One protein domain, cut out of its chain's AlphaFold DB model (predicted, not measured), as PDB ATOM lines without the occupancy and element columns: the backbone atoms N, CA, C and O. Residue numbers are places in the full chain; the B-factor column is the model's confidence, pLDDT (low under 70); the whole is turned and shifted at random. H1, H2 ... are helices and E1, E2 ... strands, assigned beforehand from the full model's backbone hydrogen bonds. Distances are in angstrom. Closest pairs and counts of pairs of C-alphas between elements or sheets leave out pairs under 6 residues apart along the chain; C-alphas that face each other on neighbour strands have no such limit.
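What this domain is: This is residues 4 to 19 and 41 to 108 of the 111 residues of an uncharacterized protein of Synechococcus sp. PCC 11901 (UniProt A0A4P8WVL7). Picture a long, narrow, twisted ribbon of three strands, E2, E1 and E3, with two helices over it one after the other along its length: H1 near the end where E3 finishes, H2 farther along. The strands make the long axis, and the tight turn of the hairpin E1 and E2 lies at the other end. The printed part has 84 residues, in the order H1, E1, E2, H2, E3; the sheet runs E2, E1, E3, antiparallel throughout, and the class is mixed, helices and strands. The whole is loose, with a radius of gyration of the C-alphas of 15.3 A, and a rod spanning 51 by 20 by 16 A.

How they stand to each other: Start at H1, residues 4 to 18, which is on the sheet of E1, residues 41 to 55, E2, residues 59 to 69, and E3, residues 91 to 107. Its height over the sheet is 8.9 A. It lies over E3 and only just over E1, with 3 C-alphas; its closest C-alphas to E3 are those of Leu 7 and Cys 104, 6.9 A apart. It only just runs along the strands, at 29 degrees to E3 on the local plane. Next look at the inner strand E1: it is antiparallel to E3 at 168 degrees, with N 46 and O 100 within hydrogen-bond range at 2.8 A. On its other side E2 is antiparallel at 170 degrees, with N 65 and O 49 at 2.9 A. E1 bends by 67 degrees at residue 52, E2 by 54 degrees at residue 62 and E3 by 57 degrees at residue 103. H2, residues 75 to 86, is on the sheet at a height of 9.4 A, slantwise to the strands at 35 degrees to E1 on the local plane. Its closest C-alphas to E3 are those of Ala 86 and Phe 92, 5.6 A apart. E2, H2 and E3 form a split strand-helix-strand unit, two strands running the same way with E1 between them, and its crossover is right-handed. H1 and H2 are two helices on one face of the sheet, making two layers; they are close but not clearly touching, with the C-alphas of Ala 18 and Thr 75 closest at 5.5 A, at a steep tilt of 66 degrees, the same way. In H1 and H2 every O i to N i+4 pair is within hydrogen-bond range.

Where its parts are: Find C-alpha 4 at (213.813, 163.643, 197.778); from there H1 runs 21.4 A to residue 18. E1, residues 41 to 55, covers 38.7 A, and E2, residues 59 to 69, covers 30.4 A. H2 begins at C-alpha 75, (235.512, 169.394, 184.453), and measures 16.7 A to residue 86. E3 runs 43.6 A from residue 91 to C-alpha 107 at (211.636, 162.638, 185.073).

The domain as a whole: The C-alphas farthest apart are those of Gly 57 and Gly 108, 51.7 A. Residues 20 to 40 are not printed, and C-alphas 19 and 41 are 19.3 A apart across the cut. The links E1 to E2, E2 to H2 and H2 to E3 are tight. The mean pLDDT of the printed part is 76.1; look for values under 70 at residues 4 to 19, 41 to 43 and 102 to 108.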
ATOM      1  N   LEU A   4     212.782 162.771 197.223       42.50
ATOM      2  CA  LEU A   4     213.813 163.643 197.778       42.50
ATOM      3  C   LEU A   4     215.108 162.898 198.145       42.50
ATOM      4  O   LEU A   4     216.191 163.448 197.970       42.50
ATOM      5  N   ASP A   5     215.007 161.652 198.613       43.22
ATOM      6  CA  ASP A   5     216.167 160.842 199.005       43.22
ATOM      7  C   ASP A   5     216.973 160.392 197.772       43.22
ATOM      8  O   ASP A   5     218.203 160.428 197.783       43.22
ATOM      9  N   ILE A   6     216.273 160.040 196.685       51.44
ATOM     10  CA  ILE A   6     216.865 159.651 195.393       51.44
ATOM     11  C   ILE A   6     217.557 160.849 194.747       51.44
ATOM     12  O   ILE A   6     218.696 160.752 194.295       51.44
ATOM     13  N   LEU A   7     216.882 161.999 194.745       51.16
ATOM     14  CA  LEU A   7     217.453 163.240 194.250       51.16
ATOM     15  C   LEU A   7     218.725 163.589 195.033       51.16
ATOM     16  O   LEU A   7     219.776 163.763 194.427       51.16
ATOM     17  N   ARG A   8     218.703 163.551 196.369       53.50
ATOM     18  CA  ARG A   8     219.906 163.853 197.158       53.50
ATOM     19  C   ARG A   8     221.105 162.973 196.770       53.50
ATOM     20  O   ARG A   8     222.201 163.490 196.558       53.50
ATOM     21  N   GLN A   9     220.889 161.669 196.596       55.72
ATOM     22  CA  GLN A   9     221.947 160.735 196.190       55.72
ATOM     23  C   GLN A   9     222.484 161.002 194.774       55.72
ATOM     24  O   GLN A   9     223.684 160.860 194.524       55.72
ATOM     25  N   LEU A  10     221.624 161.410 193.839       56.31
ATOM     26  CA  LEU A  10     222.031 161.729 192.472       56.31
ATOM     27  C   LEU A  10     222.814 163.053 192.391       56.31
ATOM     28  O   LEU A  10     223.814 163.094 191.672       56.31
ATOM     29  N   SER A  11     222.456 164.082 193.175       52.91
ATOM     30  CA  SER A  11     223.266 165.313 193.299       52.91
ATOM     31  C   SER A  11     224.664 165.009 193.821       52.91
ATOM     32  O   SER A  11     225.655 165.447 193.245       52.91
ATOM     33  N   GLU A  12     224.750 164.197 194.874       56.00
ATOM     34  CA  GLU A  12     226.018 163.841 195.518       56.00
ATOM     35  C   GLU A  12     226.907 162.992 194.586       56.00
ATOM     36  O   GLU A  12     228.136 163.033 194.656       56.00
ATOM     37  N   THR A  13     226.304 162.232 193.667       57.12
ATOM     38  CA  THR A  13     227.030 161.464 192.642       57.12
ATOM     39  C   THR A  13     227.510 162.355 191.489       57.12
ATOM     40  O   THR A  13     228.606 162.141 190.963       57.12
ATOM     41  N   ALA A  14     226.737 163.380 191.123       54.56
ATOM     42  CA  ALA A  14     227.138 164.377 190.134       54.56
ATOM     43  C   ALA A  14     228.294 165.263 190.633       54.56
ATOM     44  O   ALA A  14     229.250 165.506 189.895       54.56
ATOM     45  N   GLU A  15     228.274 165.664 191.908       50.75
ATOM     46  CA  GLU A  15     229.404 166.344 192.561       50.75
ATOM     47  C   GLU A  15     230.696 165.511 192.467       50.75
ATOM     48  O   GLU A  15     231.759 166.033 192.120       50.75
ATOM     49  N   ARG A  16     230.599 164.189 192.683       49.75
ATOM     50  CA  ARG A  16     231.732 163.248 192.585       49.75
ATOM     51  C   ARG A  16     232.316 163.117 191.181       49.75
ATOM     52  O   ARG A  16     233.495 162.802 191.051       49.75
ATOM     53  N   THR A  17     231.512 163.299 190.136       50.88
ATOM     54  CA  THR A  17     232.001 163.221 188.748       50.88
ATOM     55  C   THR A  17     232.651 164.527 188.300       50.88
ATOM     56  O   THR A  17     233.552 164.496 187.464       50.88
ATOM     57  N   ALA A  18     232.240 165.659 188.877       46.19
ATOM     58  CA  ALA A  18     232.793 166.972 188.566       46.19
ATOM     59  C   ALA A  18     234.157 167.238 189.239       46.19
ATOM     60  O   ALA A  18     235.006 167.903 188.636       46.19
ATOM     61  N   PHE A  19     234.407 166.689 190.439       42.25
ATOM     62  CA  PHE A  19     235.641 166.927 191.201       42.25
ATOM     63  C   PHE A  19     236.264 165.635 191.752       42.25
ATOM     64  O   PHE A  19     235.738 164.984 192.647       42.25
ATOM     65  N   THR A  41     217.339 163.293 185.229       60.44
ATOM     66  CA  THR A  41     217.213 164.345 186.247       60.44
ATOM     67  C   THR A  41     217.695 165.676 185.688       60.44
ATOM     68  O   THR A  41     218.832 165.769 185.226       60.44
ATOM     69  N   CYS A  42     216.842 166.699 185.739       60.69
ATOM     70  CA  CYS A  42     217.255 168.091 185.569       60.69
ATOM     71  C   CYS A  42     217.884 168.566 186.872       60.69
ATOM     72  O   CYS A  42     217.246 168.471 187.917       60.69
ATOM     73  N   TRP A  43     219.077 169.148 186.806       65.44
ATOM     74  CA  TRP A  43     219.699 169.824 187.941       65.44
ATOM     75  C   TRP A  43     219.807 171.296 187.606       65.44
ATOM     76  O   TRP A  43     220.658 171.658 186.800       65.44
ATOM     77  N   ASN A  44     219.030 172.167 188.245       70.25
ATOM     78  CA  ASN A  44     219.434 173.567 188.226       70.25
ATOM     79  C   ASN A  44     220.676 173.668 189.099       70.25
ATOM     80  O   ASN A  44     220.605 173.475 190.311       70.25
ATOM     81  N   THR A  45     221.813 173.894 188.453       75.12
ATOM     82  CA  THR A  45     223.124 173.990 189.081       75.12
ATOM     83  C   THR A  45     223.635 175.401 188.878       75.12
ATOM     84  O   THR A  45     223.748 175.880 187.748       75.12
ATOM     85  N   ARG A  46     223.931 176.081 189.978       81.75
ATOM     86  CA  ARG A  46     224.447 177.445 189.990       81.75
ATOM     87  C   ARG A  46     225.913 177.407 190.381       81.75
ATOM     88  O   ARG A  46     226.259 176.840 191.413       81.75
ATOM     89  N   TYR A  47     226.750 178.014 189.557       86.44
ATOM     90  CA  TYR A  47     228.187 178.119 189.750       86.44
ATOM     91  C   TYR A  47     228.549 179.569 190.039       86.44
ATOM     92  O   TYR A  47     228.131 180.464 189.303       86.44
ATOM     93  N   ILE A  48     229.341 179.792 191.082       88.81
ATOM     94  CA  ILE A  48     229.883 181.105 191.431       88.81
ATOM     95  C   ILE A  48     231.403 181.004 191.345       88.81
ATOM     96  O   ILE A  48     232.039 180.318 192.141       88.81
ATOM     97  N   PHE A  49     231.971 181.660 190.338       91.19
ATOM     98  CA  PHE A  49     233.398 181.686 190.049       91.19
ATOM     99  C   PHE A  49     234.020 182.929 190.674       91.19
ATOM    100  O   PHE A  49     233.733 184.038 190.229       91.19
ATOM    101  N   SER A  50     234.892 182.743 191.659       90.19
ATOM    102  CA  SER A  50     235.630 183.831 192.306       90.19
ATOM    103  C   SER A  50     237.021 183.954 191.696       90.19
ATOM    104  O   SER A  50     237.734 182.958 191.584       90.19
ATOM    105  N   PHE A  51     237.435 185.149 191.286       91.19
ATOM    106  CA  PHE A  51     238.740 185.349 190.654       91.19
ATOM    107  C   PHE A  51     239.297 186.750 190.866       91.19
ATOM    108  O   PHE A  51     238.564 187.712 191.098       91.19
ATOM    109  N   THR A  52     240.612 186.857 190.706       92.25
ATOM    110  CA  THR A  52     241.313 188.136 190.612       92.25
ATOM    111  C   THR A  52     241.710 188.362 189.161       92.25
ATOM    112  O   THR A  52     242.269 187.478 188.513       92.25
ATOM    113  N   ALA A  53     241.426 189.541 188.620       92.94
ATOM    114  CA  ALA A  53     241.782 189.887 187.251       92.94
ATOM    115  C   ALA A  53     242.345 191.303 187.161       92.94
ATOM    116  O   ALA A  53     241.890 192.211 187.849       92.94
ATOM    117  N   VAL A  54     243.302 191.511 186.256       92.19
ATOM    118  CA  VAL A  54     243.724 192.854 185.842       92.19
ATOM    119  C   VAL A  54     243.026 193.193 184.536       92.19
ATOM    120  O   VAL A  54     243.358 192.649 183.479       92.19
ATOM    121  N   ILE A  55     242.064 194.107 184.610       89.00
ATOM    122  CA  ILE A  55     241.254 194.523 183.466       89.00
ATOM    123  C   ILE A  55     241.822 195.833 182.905       89.00
ATOM    124  O   ILE A  55     242.023 196.793 183.665       89.00
ATOM    125  N   PRO A  56     242.064 195.928 181.582       83.50
ATOM    126  CA  PRO A  56     242.487 197.175 180.955       83.50
ATOM    127  C   PRO A  56     241.538 198.330 181.305       83.50
ATOM    128  O   PRO A  56     240.348 198.284 181.012       83.50
ATOM    129  N   GLY A  57     242.070 199.371 181.948       85.94
ATOM    130  CA  GLY A  57     241.310 200.560 182.348       85.94
ATOM    131  C   GLY A  57     240.691 200.520 183.751       85.94
ATOM    132  O   GLY A  57     240.390 201.588 184.274       85.94
ATOM    133  N   ALA A  58     240.562 199.350 184.385       83.56
ATOM    134  CA  ALA A  58     240.063 199.228 185.764       83.56
ATOM    135  C   ALA A  58     241.149 198.830 186.779       83.56
ATOM    136  O   ALA A  58     240.989 199.085 187.969       83.56
ATOM    137  N   GLY A  59     242.272 198.267 186.318       88.19
ATOM    138  CA  GLY A  59     243.336 197.780 187.198       88.19
ATOM    139  C   GLY A  59     243.035 196.385 187.746       88.19
ATOM    140  O   GLY A  59     242.295 195.624 187.123       88.19
ATOM    141  N   GLU A  60     243.657 196.038 188.870       93.31
ATOM    142  CA  GLU A  60     243.447 194.761 189.558       93.31
ATOM    143  C   GLU A  60     242.141 194.784 190.359       93.31
ATOM    144  O   GLU A  60     241.904 195.701 191.148       93.31
ATOM    145  N   VAL A  61     241.291 193.781 190.143       91.56
ATOM    146  CA  VAL A  61     239.980 193.645 190.781       91.56
ATOM    147  C   VAL A  61     239.726 192.200 191.199       91.56
ATOM    148  O   VAL A  61     240.079 191.268 190.477       91.56
ATOM    149  N   CYS A  62     239.054 192.026 192.336       92.50
ATOM    150  CA  CYS A  62     238.471 190.750 192.748       92.50
ATOM    151  C   CYS A  62     236.993 190.744 192.355       92.50
ATOM    152  O   CYS A  62     236.262 191.673 192.709       92.50
ATOM    153  N   LEU A  63     236.563 189.728 191.615       89.88
ATOM    154  CA  LEU A  63     235.213 189.624 191.074       89.88
ATOM    155  C   LEU A  63     234.641 188.227 191.296       89.88
ATOM    156  O   LEU A  63     235.367 187.236 191.374       89.88
ATOM    157  N   GLU A  64     233.316 188.174 191.329       93.12
ATOM    158  CA  GLU A  64     232.546 186.941 191.267       93.12
ATOM    159  C   GLU A  64     231.721 186.946 189.978       93.12
ATOM    160  O   GLU A  64     231.090 187.951 189.634       93.12
ATOM    161  N   SER A  65     231.732 185.830 189.252       91.44
ATOM    162  CA  SER A  65     230.863 185.609 188.099       91.44
ATOM    163  C   SER A  65     229.956 184.425 188.355       91.44
ATOM    164  O   SER A  65     230.412 183.337 188.698       91.44
ATOM    165  N   GLU A  66     228.672 184.626 188.112       92.25
ATOM    166  CA  GLU A  66     227.656 183.607 188.310       92.25
ATOM    167  C   GLU A  66     227.175 183.030 186.982       92.25
ATOM    168  O   GLU A  66     226.991 183.762 186.008       92.25
ATOM    169  N   ALA A  67     226.954 181.719 186.954       86.69
ATOM    170  CA  ALA A  67     226.359 181.029 185.822       86.69
ATOM    171  C   ALA A  67     225.414 179.918 186.292       86.69
ATOM    172  O   ALA A  67     225.723 179.181 187.229       86.69
ATOM    173  N   GLU A  68     224.274 179.776 185.621       85.25
ATOM    174  CA  GLU A  68     223.280 178.741 185.906       85.25
ATOM    175  C   GLU A  68     223.158 177.784 184.718       85.25
ATOM    176  O   GLU A  68     223.084 178.207 183.562       85.25
ATOM    177  N   PHE A  69     223.137 176.485 185.009       81.25
ATOM    178  CA  PHE A  69     223.019 175.418 184.023       81.25
ATOM    179  C   PHE A  69     221.952 174.420 184.463       81.25
ATOM    180  O   PHE A  69     221.777 174.170 185.651       81.25
ATOM    181  N   THR A  70     221.260 173.820 183.496       74.25
ATOM    182  CA  THR A  70     220.213 172.806 183.732       74.25
ATOM    183  C   THR A  70     220.776 171.406 183.990       74.25
ATOM    184  O   THR A  70     220.025 170.450 184.193       74.25
ATOM    185  N   GLN A  71     222.102 171.275 183.950       70.50
ATOM    186  CA  GLN A  71     222.835 170.064 184.275       70.50
ATOM    187  C   GLN A  71     224.185 170.423 184.912       70.50
ATOM    188  O   GLN A  71     224.722 171.500 184.625       70.50
ATOM    189  N   PRO A  72     224.757 169.536 185.741       73.56
ATOM    190  CA  PRO A  72     226.083 169.732 186.303       73.56
ATOM    191  C   PRO A  72     227.121 169.750 185.179       73.56
ATOM    192  O   PRO A  72     227.100 168.900 184.288       73.56
ATOM    193  N   LEU A  73     228.025 170.721 185.227       76.88
ATOM    194  CA  LEU A  73     229.120 170.836 184.278       76.88
ATOM    195  C   LEU A  73     230.182 169.764 184.529       76.88
ATOM    196  O   LEU A  73     230.576 169.492 185.666       76.88
ATOM    197  N   THR A  74     230.709 169.219 183.442       77.94
ATOM    198  CA  THR A  74     231.938 168.427 183.433       77.94
ATOM    199  C   THR A  74     233.150 169.298 183.771       77.94
ATOM    200  O   THR A  74     233.144 170.519 183.591       77.94
ATOM    201  N   THR A  75     234.254 168.675 184.194       76.31
ATOM    202  CA  THR A  75     235.512 169.394 184.453       76.31
ATOM    203  C   THR A  75     235.989 170.194 183.232       76.31
ATOM    204  O   THR A  75     236.477 171.310 183.385       76.31
ATOM    205  N   GLU A  76     235.818 169.676 182.008       74.75
ATOM    206  CA  GLU A  76     236.207 170.400 180.788       74.75
ATOM    207  C   GLU A  76     235.343 171.650 180.557       74.75
ATOM    208  O   GLU A  76     235.846 172.698 180.146       74.75
ATOM    209  N   GLU A  77     234.045 171.564 180.843       84.12
ATOM    210  CA  GLU A  77     233.138 172.703 180.729       84.12
ATOM    211  C   GLU A  77     233.457 173.779 181.769       84.12
ATOM    212  O   GLU A  77     233.491 174.958 181.419       84.12
ATOM    213  N   ILE A  78     233.784 173.392 183.006       82.94
ATOM    214  CA  ILE A  78     234.251 174.317 184.052       82.94
ATOM    215  C   ILE A  78     235.551 175.011 183.612       82.94
ATOM    216  O   ILE A  78     235.675 176.232 183.701       82.94
ATOM    217  N   GLU A  79     236.506 174.264 183.056       86.94
ATOM    218  CA  GLU A  79     237.740 174.830 182.496       86.94
ATOM    219  C   GLU A  79     237.472 175.810 181.347       86.94
ATOM    220  O   GLU A  79     238.164 176.824 181.201       86.94
ATOM    221  N   ARG A  80     236.450 175.541 180.531       90.44
ATOM    222  CA  ARG A  80     236.021 176.441 179.459       90.44
ATOM    223  C   ARG A  80     235.434 177.738 180.015       90.44
ATOM    224  O   ARG A  80     235.761 178.797 179.479       90.44
ATOM    225  N   GLN A  81     234.651 177.676 181.096       92.00
ATOM    226  CA  GLN A  81     234.161 178.874 181.789       92.00
ATOM    227  C   GLN A  81     235.322 179.722 182.309       92.00
ATOM    228  O   GLN A  81     235.387 180.916 182.019       92.00
ATOM    229  N   TRP A  82     236.315 179.105 182.957       91.94
ATOM    230  CA  TRP A  82     237.503 179.822 183.422       91.94
ATOM    231  C   TRP A  82     238.262 180.538 182.304       91.94
ATOM    232  O   TRP A  82     238.678 181.685 182.465       91.94
ATOM    233  N   ARG A  83     238.434 179.888 181.149       92.00
ATOM    234  CA  ARG A  83     239.080 180.513 179.981       92.00
ATOM    235  C   ARG A  83     238.261 181.664 179.412       92.00
ATOM    236  O   ARG A  83     238.846 182.640 178.954       92.00
ATOM    237  N   SER A  84     236.933 181.546 179.436       94.31
ATOM    238  CA  SER A  84     236.034 182.618 179.011       94.31
ATOM    239  C   SER A  84     236.157 183.841 179.921       94.31
ATOM    240  O   SER A  84     236.240 184.955 179.419       94.31
ATOM    241  N   LEU A  85     236.226 183.640 181.241       92.06
ATOM    242  CA  LEU A  85     236.392 184.721 182.221       92.06
ATOM    243  C   LEU A  85     237.768 185.396 182.131       92.06
ATOM    244  O   LEU A  85     237.875 186.606 182.297       92.06
ATOM    245  N   ALA A  86     238.814 184.635 181.807       91.38
ATOM    246  CA  ALA A  86     240.158 185.172 181.603       91.38
ATOM    247  C   ALA A  86     240.319 185.968 180.297       91.38
ATOM    248  O   ALA A  86     241.317 186.672 180.115       91.38
ATOM    249  N   LEU A  87     239.374 185.844 179.358       91.88
ATOM    250  CA  LEU A  87     239.510 186.417 178.027       91.88
ATOM    251  C   LEU A  87     239.549 187.952 178.094       91.88
ATOM    252  O   LEU A  87     238.629 188.597 178.583       91.88
ATOM    253  N   GLY A  88     240.619 188.542 177.559       84.12
ATOM    254  CA  GLY A  88     240.799 189.998 177.531       84.12
ATOM    255  C   GLY A  88     241.375 190.602 178.818       84.12
ATOM    256  O   GLY A  88     241.619 191.809 178.851       84.12
ATOM    257  N   CYS A  89     241.651 189.793 179.843       88.50
ATOM    258  CA  CYS A  89     242.362 190.238 181.038       88.50
ATOM    259  C   CYS A  89     243.882 190.258 180.789       88.50
ATOM    260  O   CYS A  89     244.426 189.370 180.133       88.50
ATOM    261  N   GLY A  90     244.582 191.262 181.323       87.06
ATOM    262  CA  GLY A  90     246.050 191.319 181.285       87.06
ATOM    263  C   GLY A  90     246.709 190.345 182.269       87.06
ATOM    264  O   GLY A  90     247.816 189.869 182.032       87.06
ATOM    265  N   TYR A  91     246.000 190.027 183.351       90.06
ATOM    266  CA  TYR A  91     246.326 188.994 184.330       90.06
ATOM    267  C   TYR A  91     245.022 188.371 184.827       90.06
ATOM    268  O   TYR A  91     244.015 189.072 184.928       90.06
ATOM    269  N   PHE A  92     245.043 187.074 185.123       94.00
ATOM    270  CA  PHE A  92     243.892 186.350 185.645       94.00
ATOM    271  C   PHE A  92     244.356 185.243 186.591       94.00
ATOM    272  O   PHE A  92     245.132 184.370 186.197       94.00
ATOM    273  N   GLU A  93     243.849 185.264 187.816       91.06
ATOM    274  CA  GLU A  93     244.077 184.261 188.846       91.06
ATOM    275  C   GLU A  93     242.746 183.642 189.257       91.06
ATOM    276  O   GLU A  93     241.797 184.335 189.626       91.06
ATOM    277  N   ARG A  94     242.684 182.312 189.183       90.56
ATOM    278  CA  ARG A  94     241.517 181.549 189.624       90.56
ATOM    279  C   ARG A  94     241.496 181.521 191.148       90.56
ATOM    280  O   ARG A  94     242.494 181.139 191.751       90.56
ATOM    281  N   GLY A  95     240.362 181.871 191.734       88.81
ATOM    282  CA  GLY A  95     240.048 181.559 193.122       88.81
ATOM    283  C   GLY A  95     239.212 180.283 193.197       88.81
ATOM    284  O   GLY A  95     239.510 179.288 192.530       88.81
ATOM    285  N   ASP A  96     238.142 180.340 193.981       84.94
ATOM    286  CA  ASP A  96     237.248 179.211 194.223       84.94
ATOM    287  C   ASP A  96     236.063 179.158 193.244       84.94
ATOM    288  O   ASP A  96     235.634 180.168 192.678       84.94
ATOM    289  N   VAL A  97     235.512 177.952 193.069       83.19
ATOM    290  CA  VAL A  97     234.207 177.727 192.435       83.19
ATOM    291  C   VAL A  97     233.258 177.170 193.482       83.19
ATOM    292  O   VAL A  97     233.453 176.053 193.958       83.19
ATOM    293  N   GLU A  98     232.213 177.921 193.813       82.06
ATOM    294  CA  GLU A  98     231.102 177.406 194.610       82.06
ATOM    295  C   GLU A  98     230.047 176.806 193.676       82.06
ATOM    296  O   GLU A  98     229.655 177.433 192.689       82.06
ATOM    297  N   VAL A  99     229.572 175.599 193.990       78.44
ATOM    298  CA  VAL A  99     228.504 174.922 193.246       78.44
ATOM    299  C   VAL A  99     227.300 174.764 194.162       78.44
ATOM    300  O   VAL A  99     227.401 174.201 195.249       78.44
ATOM    301  N   LYS A 100     226.151 175.277 193.729       75.94
ATOM    302  CA  LYS A 100     224.869 175.150 194.424       75.94
ATOM    303  C   LYS A 100     223.925 174.323 193.571       75.94
ATOM    304  O   LYS A 100     223.819 174.557 192.371       75.94
ATOM    305  N   TYR A 101     223.180 173.435 194.219       72.00
ATOM    306  CA  TYR A 101     222.113 172.637 193.610       72.00
ATOM    307  C   TYR A 101     220.750 173.108 194.143       72.00
ATOM    308  O   TYR A 101     220.160 172.439 194.991       72.00
ATOM    309  N   PRO A 102     220.264 174.301 193.738       62.22
ATOM    310  CA  PRO A 102     219.031 174.888 194.263       62.22
ATOM    311  C   PRO A 102     217.785 174.019 194.065       62.22
ATOM    312  O   PRO A 102     216.909 174.030 194.928       62.22
ATOM    313  N   CYS A 103     217.678 173.281 192.957       59.03
ATOM    314  CA  CYS A 103     216.575 172.346 192.742       59.03
ATOM    315  C   CYS A 103     216.914 171.280 191.698       59.03
ATOM    316  O   CYS A 103     217.791 171.461 190.850       59.03
ATOM    317  N   CYS A 104     216.178 170.175 191.751       60.88
ATOM    318  CA  CYS A 104     216.252 169.104 190.772       60.88
ATOM    319  C   CYS A 104     214.876 168.496 190.514       60.88
ATOM    320  O   CYS A 104     214.100 168.292 191.446       60.88
ATOM    321  N   ASP A 105     214.604 168.201 189.246       57.97
ATOM    322  CA  ASP A 105     213.376 167.549 188.799       57.97
ATOM    323  C   ASP A 105     213.728 166.164 188.254       57.97
ATOM    324  O   ASP A 105     214.550 166.035 187.343       57.97
ATOM    325  N   PHE A 106     213.122 165.119 188.819       58.81
ATOM    326  CA  PHE A 106     213.274 163.744 188.348       58.81
ATOM    327  C   PHE A 106     212.156 163.402 187.362       58.81
ATOM    328  O   PHE A 106     210.976 163.423 187.712       58.81
ATOM    329  N   PHE A 107     212.536 163.044 186.141       59.50
ATOM    330  CA  PHE A 107     211.636 162.638 185.073       59.50
ATOM    331  C   PHE A 107     211.817 161.150 184.808       59.50
ATOM    332  O   PHE A 107     212.670 160.736 184.031       59.50
ATOM    333  N   GLY A 108     210.994 160.346 185.460       50.78
ATOM    334  CA  GLY A 108     210.856 158.920 185.213       50.78
ATOM    335  C   GLY A 108     209.544 158.521 185.851       50.78
ATOM    336  O   GLY A 108     209.412 158.652 187.065       50.78
TER     337      GLY A 108